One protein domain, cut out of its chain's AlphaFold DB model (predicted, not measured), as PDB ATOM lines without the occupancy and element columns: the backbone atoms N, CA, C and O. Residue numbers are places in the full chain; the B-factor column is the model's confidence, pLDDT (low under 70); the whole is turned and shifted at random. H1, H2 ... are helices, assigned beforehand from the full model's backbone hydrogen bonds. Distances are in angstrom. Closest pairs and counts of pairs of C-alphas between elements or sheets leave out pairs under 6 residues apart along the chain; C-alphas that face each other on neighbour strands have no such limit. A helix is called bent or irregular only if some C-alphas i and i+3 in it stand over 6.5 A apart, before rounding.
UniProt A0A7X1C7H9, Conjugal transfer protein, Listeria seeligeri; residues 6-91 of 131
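This is residues 6 to 91 of the 131 residues of the protein "Conjugal transfer protein" of Listeria seeligeri (UniProt A0A7X1C7H9). A loose helical hairpin: the long bent helix H3 folds back beside H2, and loops and the short H1 lie beyond the open end. The 86 printed residues, all helix by class, hold H1, H2 and H3 in that order and no named strand. The whole is loose, radius of gyration of the C-alphas 17.0 A, spanning 53 by 36 by 21 A.

H3, residues 58 to 88, was assigned as one helix by its hydrogen bonds but is bent, with C-alphas 66 and 69 7.9 A apart. Its arms are H3a, residues 58 to 66, and H3b, residues 69 to 88, 28.7 A long, ending at (54.679, 53.858, 63.610). H2, residues 32 to 55, is 34.7 A long and begins at (60.780, 56.374, 81.496). H1 is residues 6 to 9.

H3a and H3b are about perpendicular at 79 degrees. H2 and H3a form a hairpin and touch, through residues 49 to 53 of H2 alone; the closest C-alphas, of Tyr 53 and Val 61, are 6.0 A apart. H3b is close to H2 but not clearly touching, C-alphas 38 and 79 being closest at 7.6 A. H1 is apart from H2, H3a and H3b. Every O i to N i+4 pair is within hydrogen-bond range in H2, H3a and H3b; H1 is too short for one.

The printed part has no cut. The link H1 to H2 is long, 22 residues. Residues 6 to 13 and 24 to 29 have pLDDT under 70.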
ATOM      1  N   THR A   6      67.273  71.374  74.147       56.56
ATOM      2  CA  THR A   6      66.516  70.399  74.950       56.56
ATOM      3  C   THR A   6      65.024  70.442  74.626       56.56
ATOM      4  O   THR A   6      64.372  69.398  74.528       56.56
ATOM      5  N   ARG A   7      64.498  71.641  74.349       52.75
ATOM      6  CA  ARG A   7      63.096  71.868  73.985       52.75
ATOM      7  C   ARG A   7      62.788  71.470  72.538       52.75
ATOM      8  O   ARG A   7      61.692  70.990  72.260       52.75
ATOM      9  N   ILE A   8      63.763  71.627  71.639       55.97
ATOM     10  CA  ILE A   8      63.647  71.301  70.205       55.97
ATOM     11  C   ILE A   8      63.780  69.793  69.961       55.97
ATOM     12  O   ILE A   8      63.035  69.228  69.163       55.97
ATOM     13  N   LEU A   9      64.703  69.123  70.656       63.38
ATOM     14  CA  LEU A   9      65.011  67.712  70.408       63.38
ATOM     15  C   LEU A   9      64.103  66.732  71.169       63.38
ATOM     16  O   LEU A   9      64.191  65.534  70.905       63.38
ATOM     17  N   GLN A  10      63.253  67.203  72.099       59.81
ATOM     18  CA  GLN A  10      62.353  66.375  72.926       59.81
ATOM     19  C   GLN A  10      63.003  65.053  73.371       59.81
ATOM     20  O   GLN A  10      62.447  63.964  73.182       59.81
ATOM     21  N   GLN A  11      64.216  65.122  73.924       60.12
ATOM     22  CA  GLN A  11      64.950  63.922  74.312       60.12
ATOM     23  C   GLN A  11      64.264  63.266  75.514       60.12
ATOM     24  O   GLN A  11      64.500  63.607  76.672       60.12
ATOM     25  N   LYS A  12      63.367  62.317  75.222       64.44
ATOM     26  CA  LYS A  12      62.697  61.499  76.233       64.44
ATOM     27  C   LYS A  12      63.764  60.879  77.130       64.44
ATOM     28  O   LYS A  12      64.724  60.302  76.624       64.44
ATOM     29  N   HIS A  13      63.595  60.981  78.446       69.75
ATOM     30  CA  HIS A  13      64.511  60.350  79.391       69.75
ATOM     31  C   HIS A  13      64.521  58.841  79.153       69.75
ATOM     32  O   HIS A  13      63.487  58.175  79.276       69.75
ATOM     33  N   LYS A  14      65.686  58.332  78.758       72.44
ATOM     34  CA  LYS A  14      65.927  56.936  78.408       72.44
ATOM     35  C   LYS A  14      66.932  56.338  79.379       72.44
ATOM     36  O   LYS A  14      67.958  56.942  79.673       72.44
ATOM     37  N   VAL A  15      66.627  55.136  79.842       76.81
ATOM     38  CA  VAL A  15      67.497  54.309  80.668       76.81
ATOM     39  C   VAL A  15      68.161  53.293  79.748       76.81
ATOM     40  O   VAL A  15      67.481  52.480  79.127       76.81
ATOM     41  N   TYR A  16      69.484  53.361  79.633       73.88
ATOM     42  CA  TYR A  16      70.269  52.473  78.765       73.88
ATOM     43  C   TYR A  16      70.919  51.321  79.541       73.88
ATOM     44  O   TYR A  16      71.128  50.238  78.997       73.88
ATOM     45  N   THR A  17      71.214  51.541  80.823       74.81
ATOM     46  CA  THR A  17      71.891  50.577  81.692       74.81
ATOM     47  C   THR A  17      71.196  50.475  83.045       74.81
ATOM     48  O   THR A  17      70.655  51.450  83.567       74.81
ATOM     49  N   TYR A  18      71.224  49.281  83.633       75.25
ATOM     50  CA  TYR A  18      70.829  49.040  85.015       75.25
ATOM     51  C   TYR A  18      72.028  48.461  85.763       75.25
ATOM     52  O   TYR A  18      72.542  47.405  85.397       75.25
ATOM     53  N   LYS A  19      72.508  49.173  86.793       75.06
ATOM     54  CA  LYS A  19      73.698  48.793  87.580       75.06
ATOM     55  C   LYS A  19      74.933  48.469  86.716       75.06
ATOM     56  O   LYS A  19      75.645  47.510  86.980       75.06
ATOM     57  N   GLY A  20      75.161  49.252  85.660       75.12
ATOM     58  CA  GLY A  20      76.299  49.081  84.748       75.12
ATOM     59  C   GLY A  20      76.106  48.029  83.651       75.12
ATOM     60  O   GLY A  20      76.900  47.999  82.716       75.12
ATOM     61  N   PHE A  21      75.038  47.225  83.695       74.81
ATOM     62  CA  PHE A  21      74.721  46.271  82.632       74.81
ATOM     63  C   PHE A  21      73.753  46.883  81.611       74.81
ATOM     64  O   PHE A  21      72.764  47.506  82.014       74.81
ATOM     65  N   PRO A  22      73.997  46.719  80.297       75.19
ATOM     66  CA  PRO A  22      73.055  47.150  79.272       75.19
ATOM     67  C   PRO A  22      71.765  46.336  79.372       75.19
ATOM     68  O   PRO A  22      71.798  45.129  79.616       75.19
ATOM     69  N   ILE A  23      70.623  46.994  79.178       71.19
ATOM     70  CA  ILE A  23      69.327  46.310  79.209       71.19
ATOM     71  C   ILE A  23      69.252  45.362  77.998       71.19
ATOM     72  O   ILE A  23      69.317  45.828  76.854       71.19
ATOM     73  N   PRO A  24      69.119  44.036  78.203       63.62
ATOM     74  CA  PRO A  24      69.035  43.093  77.097       63.62
ATOM     75  C   PRO A  24      67.792  43.398  76.253       63.62
ATOM     76  O   PRO A  24      66.743  43.761  76.779       63.62
ATOM     77  N   PHE A  25      67.918  43.273  74.930       63.62
ATOM     78  CA  PHE A  25      66.862  43.553  73.941       63.62
ATOM     79  C   PHE A  25      66.421  45.026  73.793       63.62
ATOM     80  O   PHE A  25      65.629  45.315  72.899       63.62
ATOM     81  N   ALA A  26      66.968  45.969  74.571       67.38
ATOM     82  CA  ALA A  26      66.664  47.402  74.471       67.38
ATOM     83  C   ALA A  26      67.924  48.237  74.170       67.38
ATOM     84  O   ALA A  26      68.331  49.084  74.964       67.38
ATOM     85  N   LYS A  27      68.541  48.001  72.999       64.19
ATOM     86  CA  LYS A  27      69.769  48.699  72.557       64.19
ATOM     87  C   LYS A  27      69.602  50.227  72.487       64.19
ATOM     88  O   LYS A  27      70.542  50.949  72.793       64.19
ATOM     89  N   ASP A  28      68.394  50.703  72.178       67.38
ATOM     90  CA  ASP A  28      68.066  52.134  72.050       67.38
ATOM     91  C   ASP A  28      67.597  52.797  73.360       67.38
ATOM     92  O   ASP A  28      67.120  53.943  73.347       67.38
ATOM     93  N   GLY A  29      67.727  52.076  74.480       68.06
ATOM     94  CA  GLY A  29      67.293  52.486  75.811       68.06
ATOM     95  C   GLY A  29      65.779  52.398  76.014       68.06
ATOM     96  O   GLY A  29      64.982  52.533  75.086       68.06
ATOM     97  N   VAL A  30      65.362  52.188  77.261       73.38
ATOM     98  CA  VAL A  30      63.950  52.174  77.655       73.38
ATOM     99  C   VAL A  30      63.558  53.566  78.130       73.38
ATOM    100  O   VAL A  30      64.164  54.114  79.046       73.38
ATOM    101  N   THR A  31      62.540  54.166  77.521       80.69
ATOM    102  CA  THR A  31      62.022  55.465  77.971       80.69
ATOM    103  C   THR A  31      61.333  55.338  79.333       80.69
ATOM    104  O   THR A  31      60.617  54.371  79.590       80.69
ATOM    105  N   MET A  32      61.473  56.346  80.196       76.19
ATOM    106  CA  MET A  32      60.780  56.374  81.496       76.19
ATOM    107  C   MET A  32      59.260  56.257  81.348       76.19
ATOM    108  O   MET A  32      58.601  55.597  82.144       76.19
ATOM    109  N   GLN A  33      58.704  56.827  80.277       76.94
ATOM    110  CA  GLN A  33      57.286  56.693  79.955       76.94
ATOM    111  C   GLN A  33      56.884  55.225  79.729       76.94
ATOM    112  O   GLN A  33      55.847  54.804  80.233       76.94
ATOM    113  N   GLN A  34      57.703  54.432  79.025       77.25
ATOM    114  CA  GLN A  34      57.448  52.996  78.853       77.25
ATOM    115  C   GLN A  34      57.476  52.257  80.190       77.25
ATOM    116  O   GLN A  34      56.597  51.438  80.433       77.25
ATOM    117  N   LEU A  35      58.440  52.559  81.067       81.50
ATOM    118  CA  LEU A  35      58.515  51.939  82.394       81.50
ATOM    119  C   LEU A  35      57.266  52.235  83.230       81.50
ATOM    120  O   LEU A  35      56.698  51.321  83.821       81.50
ATOM    121  N   ILE A  36      56.809  53.490  83.229       83.12
ATOM    122  CA  ILE A  36      55.598  53.905  83.947       83.12
ATOM    123  C   ILE A  36      54.365  53.190  83.385       83.12
ATOM    124  O   ILE A  36      53.578  52.642  84.153       83.12
ATOM    125  N   VAL A  37      54.209  53.140  82.058       83.50
ATOM    126  CA  VAL A  37      53.067  52.461  81.425       83.50
ATOM    127  C   VAL A  37      53.083  50.970  81.747       83.50
ATOM    128  O   VAL A  37      52.079  50.450  82.225       83.50
ATOM    129  N   ILE A  38      54.218  50.291  81.567       85.12
ATOM    130  CA  ILE A  38      54.360  48.863  81.879       85.12
ATOM    131  C   ILE A  38      54.024  48.609  83.354       85.12
ATOM    132  O   ILE A  38      53.195  47.749  83.650       85.12
ATOM    133  N   GLY A  39      54.597  49.397  84.268       86.44
ATOM    134  CA  GLY A  39      54.321  49.296  85.701       86.44
ATOM    135  C   GLY A  39      52.842  49.496  86.035       86.44
ATOM    136  O   GLY A  39      52.273  48.709  86.790       86.44
ATOM    137  N   SER A  40      52.191  50.492  85.425       86.38
ATOM    138  CA  SER A  40      50.763  50.759  85.632       86.38
ATOM    139  C   SER A  40      49.868  49.615  85.143       86.38
ATOM    140  O   SER A  40      48.919  49.248  85.833       86.38
ATOM    141  N   VAL A  41      50.202  48.990  84.007       87.69
ATOM    142  CA  VAL A  41      49.461  47.841  83.468       87.69
ATOM    143  C   VAL A  41      49.595  46.632  84.392       87.69
ATOM    144  O   VAL A  41      48.594  45.992  84.706       87.69
ATOM    145  N   PHE A  42      50.804  46.339  84.879       86.81
ATOM    146  CA  PHE A  42      51.015  45.244  85.829       86.81
ATOM    147  C   PHE A  42      50.283  45.471  87.153       86.81
ATOM    148  O   PHE A  42      49.662  44.543  87.670       86.81
ATOM    149  N   LEU A  43      50.305  46.698  87.679       89.81
ATOM    150  CA  LEU A  43      49.574  47.053  88.894       89.81
ATOM    151  C   LEU A  43      48.062  46.877  88.708       89.81
ATOM    152  O   LEU A  43      47.394  46.314  89.573       89.81
ATOM    153  N   LEU A  44      47.523  47.291  87.561       90.00
ATOM    154  CA  LEU A  44      46.106  47.129  87.240       90.00
ATOM    155  C   LEU A  44      45.718  45.647  87.126       90.00
ATOM    156  O   LEU A  44      44.714  45.231  87.705       90.00
ATOM    157  N   LEU A  45      46.533  44.829  86.454       87.44
ATOM    158  CA  LEU A  45      46.326  43.378  86.382       87.44
ATOM    159  C   LEU A  45      46.364  42.716  87.762       87.44
ATOM    160  O   LEU A  45      45.569  41.818  88.035       87.44
ATOM    161  N   PHE A  46      47.257  43.170  88.639       88.75
ATOM    162  CA  PHE A  46      47.344  42.674  90.007       88.75
ATOM    163  C   PHE A  46      46.078  42.996  90.814       88.75
ATOM    164  O   PHE A  46      45.501  42.099  91.431       88.75
ATOM    165  N   LEU A  47      45.592  44.240  90.746       91.75
ATOM    166  CA  LEU A  47      44.340  44.645  91.393       91.75
ATOM    167  C   LEU A  47      43.134  43.858  90.860       91.75
ATOM    168  O   LEU A  47      42.307  43.400  91.647       91.75
ATOM    169  N   LEU A  48      43.060  43.638  89.543       87.75
ATOM    170  CA  LEU A  48      42.030  42.789  88.939       87.75
ATOM    171  C   LEU A  48      42.110  41.347  89.447       87.75
ATOM    172  O   LEU A  48      41.080  40.743  89.734       87.75
ATOM    173  N   GLY A  49      43.316  40.800  89.598       85.50
ATOM    174  CA  GLY A  49      43.521  39.465  90.158       85.50
ATOM    175  C   GLY A  49      42.985  39.339  91.585       85.50
ATOM    176  O   GLY A  49      42.290  38.369  91.890       85.50
ATOM    177  N   ILE A  50      43.240  40.339  92.436       88.88
ATOM    178  CA  ILE A  50      42.690  40.401  93.801       88.88
ATOM    179  C   ILE A  50      41.163  40.481  93.762       88.88
ATOM    180  O   ILE A  50      40.492  39.729  94.463       88.88
ATOM    181  N   PHE A  51      40.604  41.349  92.919       89.19
ATOM    182  CA  PHE A  51      39.157  41.501  92.787       89.19
ATOM    183  C   PHE A  51      38.471  40.197  92.355       89.19
ATOM    184  O   PHE A  51      37.477  39.780  92.949       89.19
ATOM    185  N   VAL A  52      39.033  39.509  91.359       87.38
ATOM    186  CA  VAL A  52      38.549  38.200  90.896       87.38
ATOM    187  C   VAL A  52      38.638  37.151  92.004       87.38
ATOM    188  O   VAL A  52      37.728  36.334  92.153       87.38
ATOM    189  N   TYR A  53      39.708  37.178  92.799       85.50
ATOM    190  CA  TYR A  53      39.855  36.298  93.954       85.50
ATOM    191  C   TYR A  53      38.775  36.562  95.012       85.50
ATOM    192  O   TYR A  53      38.163  35.615  95.501       85.50
ATOM    193  N   MET A  54      38.484  37.834  95.309       89.12
ATOM    194  CA  MET A  54      37.423  38.233  96.242       89.12
ATOM    195  C   MET A  54      36.024  37.832  95.762       89.12
ATOM    196  O   MET A  54      35.193  37.452  96.580       89.12
ATOM    197  N   GLN A  55      35.759  37.877  94.453       88.31
ATOM    198  CA  GLN A  55      34.479  37.429  93.891       88.31
ATOM    199  C   GLN A  55      34.246  35.913  94.013       88.31
ATOM    200  O   GLN A  55      33.119  35.459  93.837       88.31
ATOM    201  N   GLY A  56      35.282  35.111  94.281       81.69
ATOM    202  CA  GLY A  56      35.130  33.670  94.502       81.69
ATOM    203  C   GLY A  56      34.701  32.866  93.268       81.69
ATOM    204  O   GLY A  56      34.334  31.698  93.392       81.69
ATOM    205  N   VAL A  57      34.762  33.445  92.063       86.44
ATOM    206  CA  VAL A  57      34.399  32.749  90.820       86.44
ATOM    207  C   VAL A  57      35.446  31.674  90.520       86.44
ATOM    208  O   VAL A  57      36.536  31.962  90.015       86.44
ATOM    209  N   ALA A  58      35.108  30.416  90.813       85.12
ATOM    210  CA  ALA A  58      36.029  29.280  90.751       85.12
ATOM    211  C   ALA A  58      36.755  29.150  89.398       85.12
ATOM    212  O   ALA A  58      37.959  28.892  89.367       85.12
ATOM    213  N   SER A  59      36.057  29.395  88.285       83.44
ATOM    214  CA  SER A  59      36.619  29.318  86.930       83.44
ATOM    215  C   SER A  59      37.699  30.371  86.673       83.44
ATOM    216  O   SER A  59      38.754  30.056  86.123       83.44
ATOM    217  N   LEU A  60      37.474  31.615  87.105       82.81
ATOM    218  CA  LEU A  60      38.433  32.704  86.918       82.81
ATOM    219  C   LEU A  60      39.634  32.551  87.855       82.81
ATOM    220  O   LEU A  60      40.774  32.747  87.438       82.81
ATOM    221  N   VAL A  61      39.402  32.109  89.094       85.44
ATOM    222  CA  VAL A  61      40.479  31.791  90.039       85.44
ATOM    223  C   VAL A  61      41.341  30.635  89.518       85.44
ATOM    224  O   VAL A  61      42.567  30.698  89.602       85.44
ATOM    225  N   ALA A  62      40.735  29.593  88.941       87.31
ATOM    226  CA  ALA A  62      41.464  28.487  88.324       87.31
ATOM    227  C   ALA A  62      42.271  28.937  87.095       87.31
ATOM    228  O   ALA A  62      43.421  28.519  86.942       87.31
ATOM    229  N   LEU A  63      41.705  29.814  86.258       85.62
ATOM    230  CA  LEU A  63      42.389  30.398  85.103       85.62
ATOM    231  C   LEU A  63      43.595  31.232  85.532       85.62
ATOM    232  O   LEU A  63      44.665  31.071  84.958       85.62
ATOM    233  N   ILE A  64      43.469  32.061  86.569       85.81
ATOM    234  CA  ILE A  64      44.602  32.829  87.097       85.81
ATOM    235  C   ILE A  64      45.665  31.878  87.659       85.81
ATOM    236  O   ILE A  64      46.830  31.981  87.293       85.81
ATOM    237  N   LYS A  65      45.283  30.895  88.482       85.38
ATOM    238  CA  LYS A  65      46.241  29.965  89.107       85.38
ATOM    239  C   LYS A  65      46.998  29.097  88.102       85.38
ATOM    240  O   LYS A  65      48.184  28.852  88.295       85.38
ATOM    241  N   LYS A  66      46.335  28.611  87.049       89.69
ATOM    242  CA  LYS A  66      46.944  27.706  86.055       89.69
ATOM    243  C   LYS A  66      47.496  28.440  84.830       89.69
ATOM    244  O   LYS A  66      48.446  27.975  84.216       89.69
ATOM    245  N   GLY A  67      46.905  29.577  84.479       87.50
ATOM    246  CA  GLY A  67      47.177  30.337  83.260       87.50
ATOM    247  C   GLY A  67      47.954  31.636  83.471       87.50
ATOM    248  O   GLY A  67      48.109  32.386  82.510       87.50
ATOM    249  N   TRP A  68      48.464  31.920  84.676       84.62
ATOM    250  CA  TRP A  68      49.208  33.157  84.961       84.62
ATOM    251  C   TRP A  68      50.362  33.409  83.976       84.62
ATOM    252  O   TRP A  68      50.568  34.540  83.547       84.62
ATOM    253  N   MET A  69      51.081  32.362  83.558       88.00
ATOM    254  CA  MET A  69      52.203  32.501  82.625       88.00
ATOM    255  C   MET A  69      51.723  32.913  81.224       88.00
ATOM    256  O   MET A  69      52.280  33.830  80.623       88.00
ATOM    257  N   ILE A  70      50.637  32.301  80.738       89.62
ATOM    258  CA  ILE A  70      50.005  32.656  79.458       89.62
ATOM    259  C   ILE A  70      49.496  34.102  79.504       89.62
ATOM    260  O   ILE A  70      49.706  34.857  78.556       89.62
ATOM    261  N   MET A  71      48.890  34.509  80.622       86.06
ATOM    262  CA  MET A  71      48.405  35.876  80.840       86.06
ATOM    263  C   MET A  71      49.536  36.909  80.758       86.06
ATOM    264  O   MET A  71      49.378  37.937  80.099       86.06
ATOM    265  N   ILE A  72      50.694  36.637  81.374       86.88
ATOM    266  CA  ILE A  72      51.864  37.527  81.311       86.88
ATOM    267  C   ILE A  72      52.392  37.629  79.879       86.88
ATOM    268  O   ILE A  72      52.629  38.735  79.392       86.88
ATOM    269  N   VAL A  73      52.544  36.498  79.183       89.19
ATOM    270  CA  VAL A  73      53.038  36.482  77.798       89.19
ATOM    271  C   VAL A  73      52.095  37.250  76.872       89.19
ATOM    272  O   VAL A  73      52.548  38.115  76.124       89.19
ATOM    273  N   LEU A  74      50.784  36.997  76.954       88.50
ATOM    274  CA  LEU A  74      49.781  37.720  76.166       88.50
ATOM    275  C   LEU A  74      49.809  39.219  76.451       88.50
ATOM    276  O   LEU A  74      49.809  40.018  75.518       88.50
ATOM    277  N   THR A  75      49.897  39.607  77.724       87.19
ATOM    278  CA  THR A  75      50.014  41.018  78.113       87.19
ATOM    279  C   THR A  75      51.262  41.650  77.497       87.19
ATOM    280  O   THR A  75      51.181  42.737  76.929       87.19
ATOM    281  N   GLY A  76      52.405  40.959  77.537       86.81
ATOM    282  CA  GLY A  76      53.642  41.423  76.910       86.81
ATOM    283  C   GLY A  76      53.496  41.633  75.401       86.81
ATOM    284  O   GLY A  76      53.894  42.677  74.884       86.81
ATOM    285  N   VAL A  77      52.859  40.690  74.700       87.38
ATOM    286  CA  VAL A  77      52.569  40.805  73.259       87.38
ATOM    287  C   VAL A  77      51.646  41.995  72.971       87.38
ATOM    288  O   VAL A  77      51.884  42.747  72.023       87.38
ATOM    289  N   VAL A  78      50.621  42.220  73.795       85.38
ATOM    290  CA  VAL A  78      49.706  43.363  73.650       85.38
ATOM    291  C   VAL A  78      50.435  44.688  73.874       85.38
ATOM    292  O   VAL A  78      50.326  45.590  73.049       85.38
ATOM    293  N   ILE A  79      51.237  44.814  74.933       85.31
ATOM    294  CA  ILE A  79      52.020  46.033  75.186       85.31
ATOM    295  C   ILE A  79      52.988  46.295  74.028       85.31
ATOM    296  O   ILE A  79      53.068  47.420  73.537       85.31
ATOM    297  N   TRP A  80      53.695  45.266  73.557       83.25
ATOM    298  CA  TRP A  80      54.629  45.384  72.436       83.25
ATOM    299  C   TRP A  80      53.938  45.840  71.148       83.25
ATOM    300  O   TRP A  80      54.432  46.727  70.447       83.25
ATOM    301  N   THR A  81      52.783  45.250  70.831       82.50
ATOM    302  CA  THR A  81      52.004  45.625  69.644       82.50
ATOM    303  C   THR A  81      51.471  47.048  69.760       82.50
ATOM    304  O   THR A  81      51.682  47.829  68.838       82.50
ATOM    305  N   LEU A  82      50.889  47.439  70.896       80.12
ATOM    306  CA  LEU A  82      50.441  48.815  71.141       80.12
ATOM    307  C   LEU A  82      51.586  49.825  71.046       80.12
ATOM    308  O   LEU A  82      51.424  50.888  70.445       80.12
ATOM    309  N   PHE A  83      52.757  49.490  71.591       79.06
ATOM    310  CA  PHE A  83      53.930  50.348  71.494       79.06
ATOM    311  C   PHE A  83      54.402  50.496  70.044       79.06
ATOM    312  O   PHE A  83      54.658  51.612  69.594       79.06
ATOM    313  N   SER A  84      54.442  49.394  69.292       76.88
ATOM    314  CA  SER A  84      54.805  49.396  67.868       76.88
ATOM    315  C   SER A  84      53.834  50.235  67.032       76.88
ATOM    316  O   SER A  84      54.262  51.001  66.174       76.88
ATOM    317  N   LEU A  85      52.529  50.137  67.307       78.19
ATOM    318  CA  LEU A  85      51.494  50.919  66.621       78.19
ATOM    319  C   LEU A  85      51.619  52.414  66.893       78.19
ATOM    320  O   LEU A  85      51.492  53.215  65.971       78.19
ATOM    321  N   ASN A  86      51.873  52.783  68.152       75.88
ATOM    322  CA  ASN A  86      52.062  54.176  68.547       75.88
ATOM    323  C   ASN A  86      53.329  54.759  67.905       75.88
ATOM    324  O   ASN A  86      53.287  55.851  67.344       75.88
ATOM    325  N   TRP A  87      54.427  53.995  67.915       73.81
ATOM    326  CA  TRP A  87      55.685  54.391  67.284       73.81
ATOM    327  C   TRP A  87      55.528  54.655  65.782       73.81
ATOM    328  O   TRP A  87      55.918  55.718  65.303       73.81
ATOM    329  N   ASP A  88      54.889  53.734  65.057       72.62
ATOM    330  CA  ASP A  88      54.679  53.858  63.610       72.62
ATOM    331  C   ASP A  88      53.504  54.784  63.236       72.62
ATOM    332  O   ASP A  88      53.294  55.053  62.053       72.62
ATOM    333  N   ARG A  89      52.708  55.252  64.213       81.38
ATOM    334  CA  ARG A  89      51.413  55.937  64.009       81.38
ATOM    335  C   ARG A  89      50.496  55.211  63.012       81.38
ATOM    336  O   ARG A  89      49.815  55.839  62.201       81.38
ATOM    337  N   LYS A  90      50.475  53.877  63.059       78.88
ATOM    338  CA  LYS A  90      49.689  53.028  62.147       78.88
ATOM    339  C   LYS A  90      48.452  52.462  62.834       78.88
ATOM    340  O   LYS A  90      48.451  52.191  64.032       78.88
ATOM    341  N   SER A  91      47.406  52.222  62.045       84.44
ATOM    342  CA  SER A  91      46.259  51.429  62.497       84.44
ATOM    343  C   SER A  91      46.657  49.956  62.687       84.44
ATOM    344  O   SER A  91      47.588  49.468  62.036       84.44
TER     345      SER A  91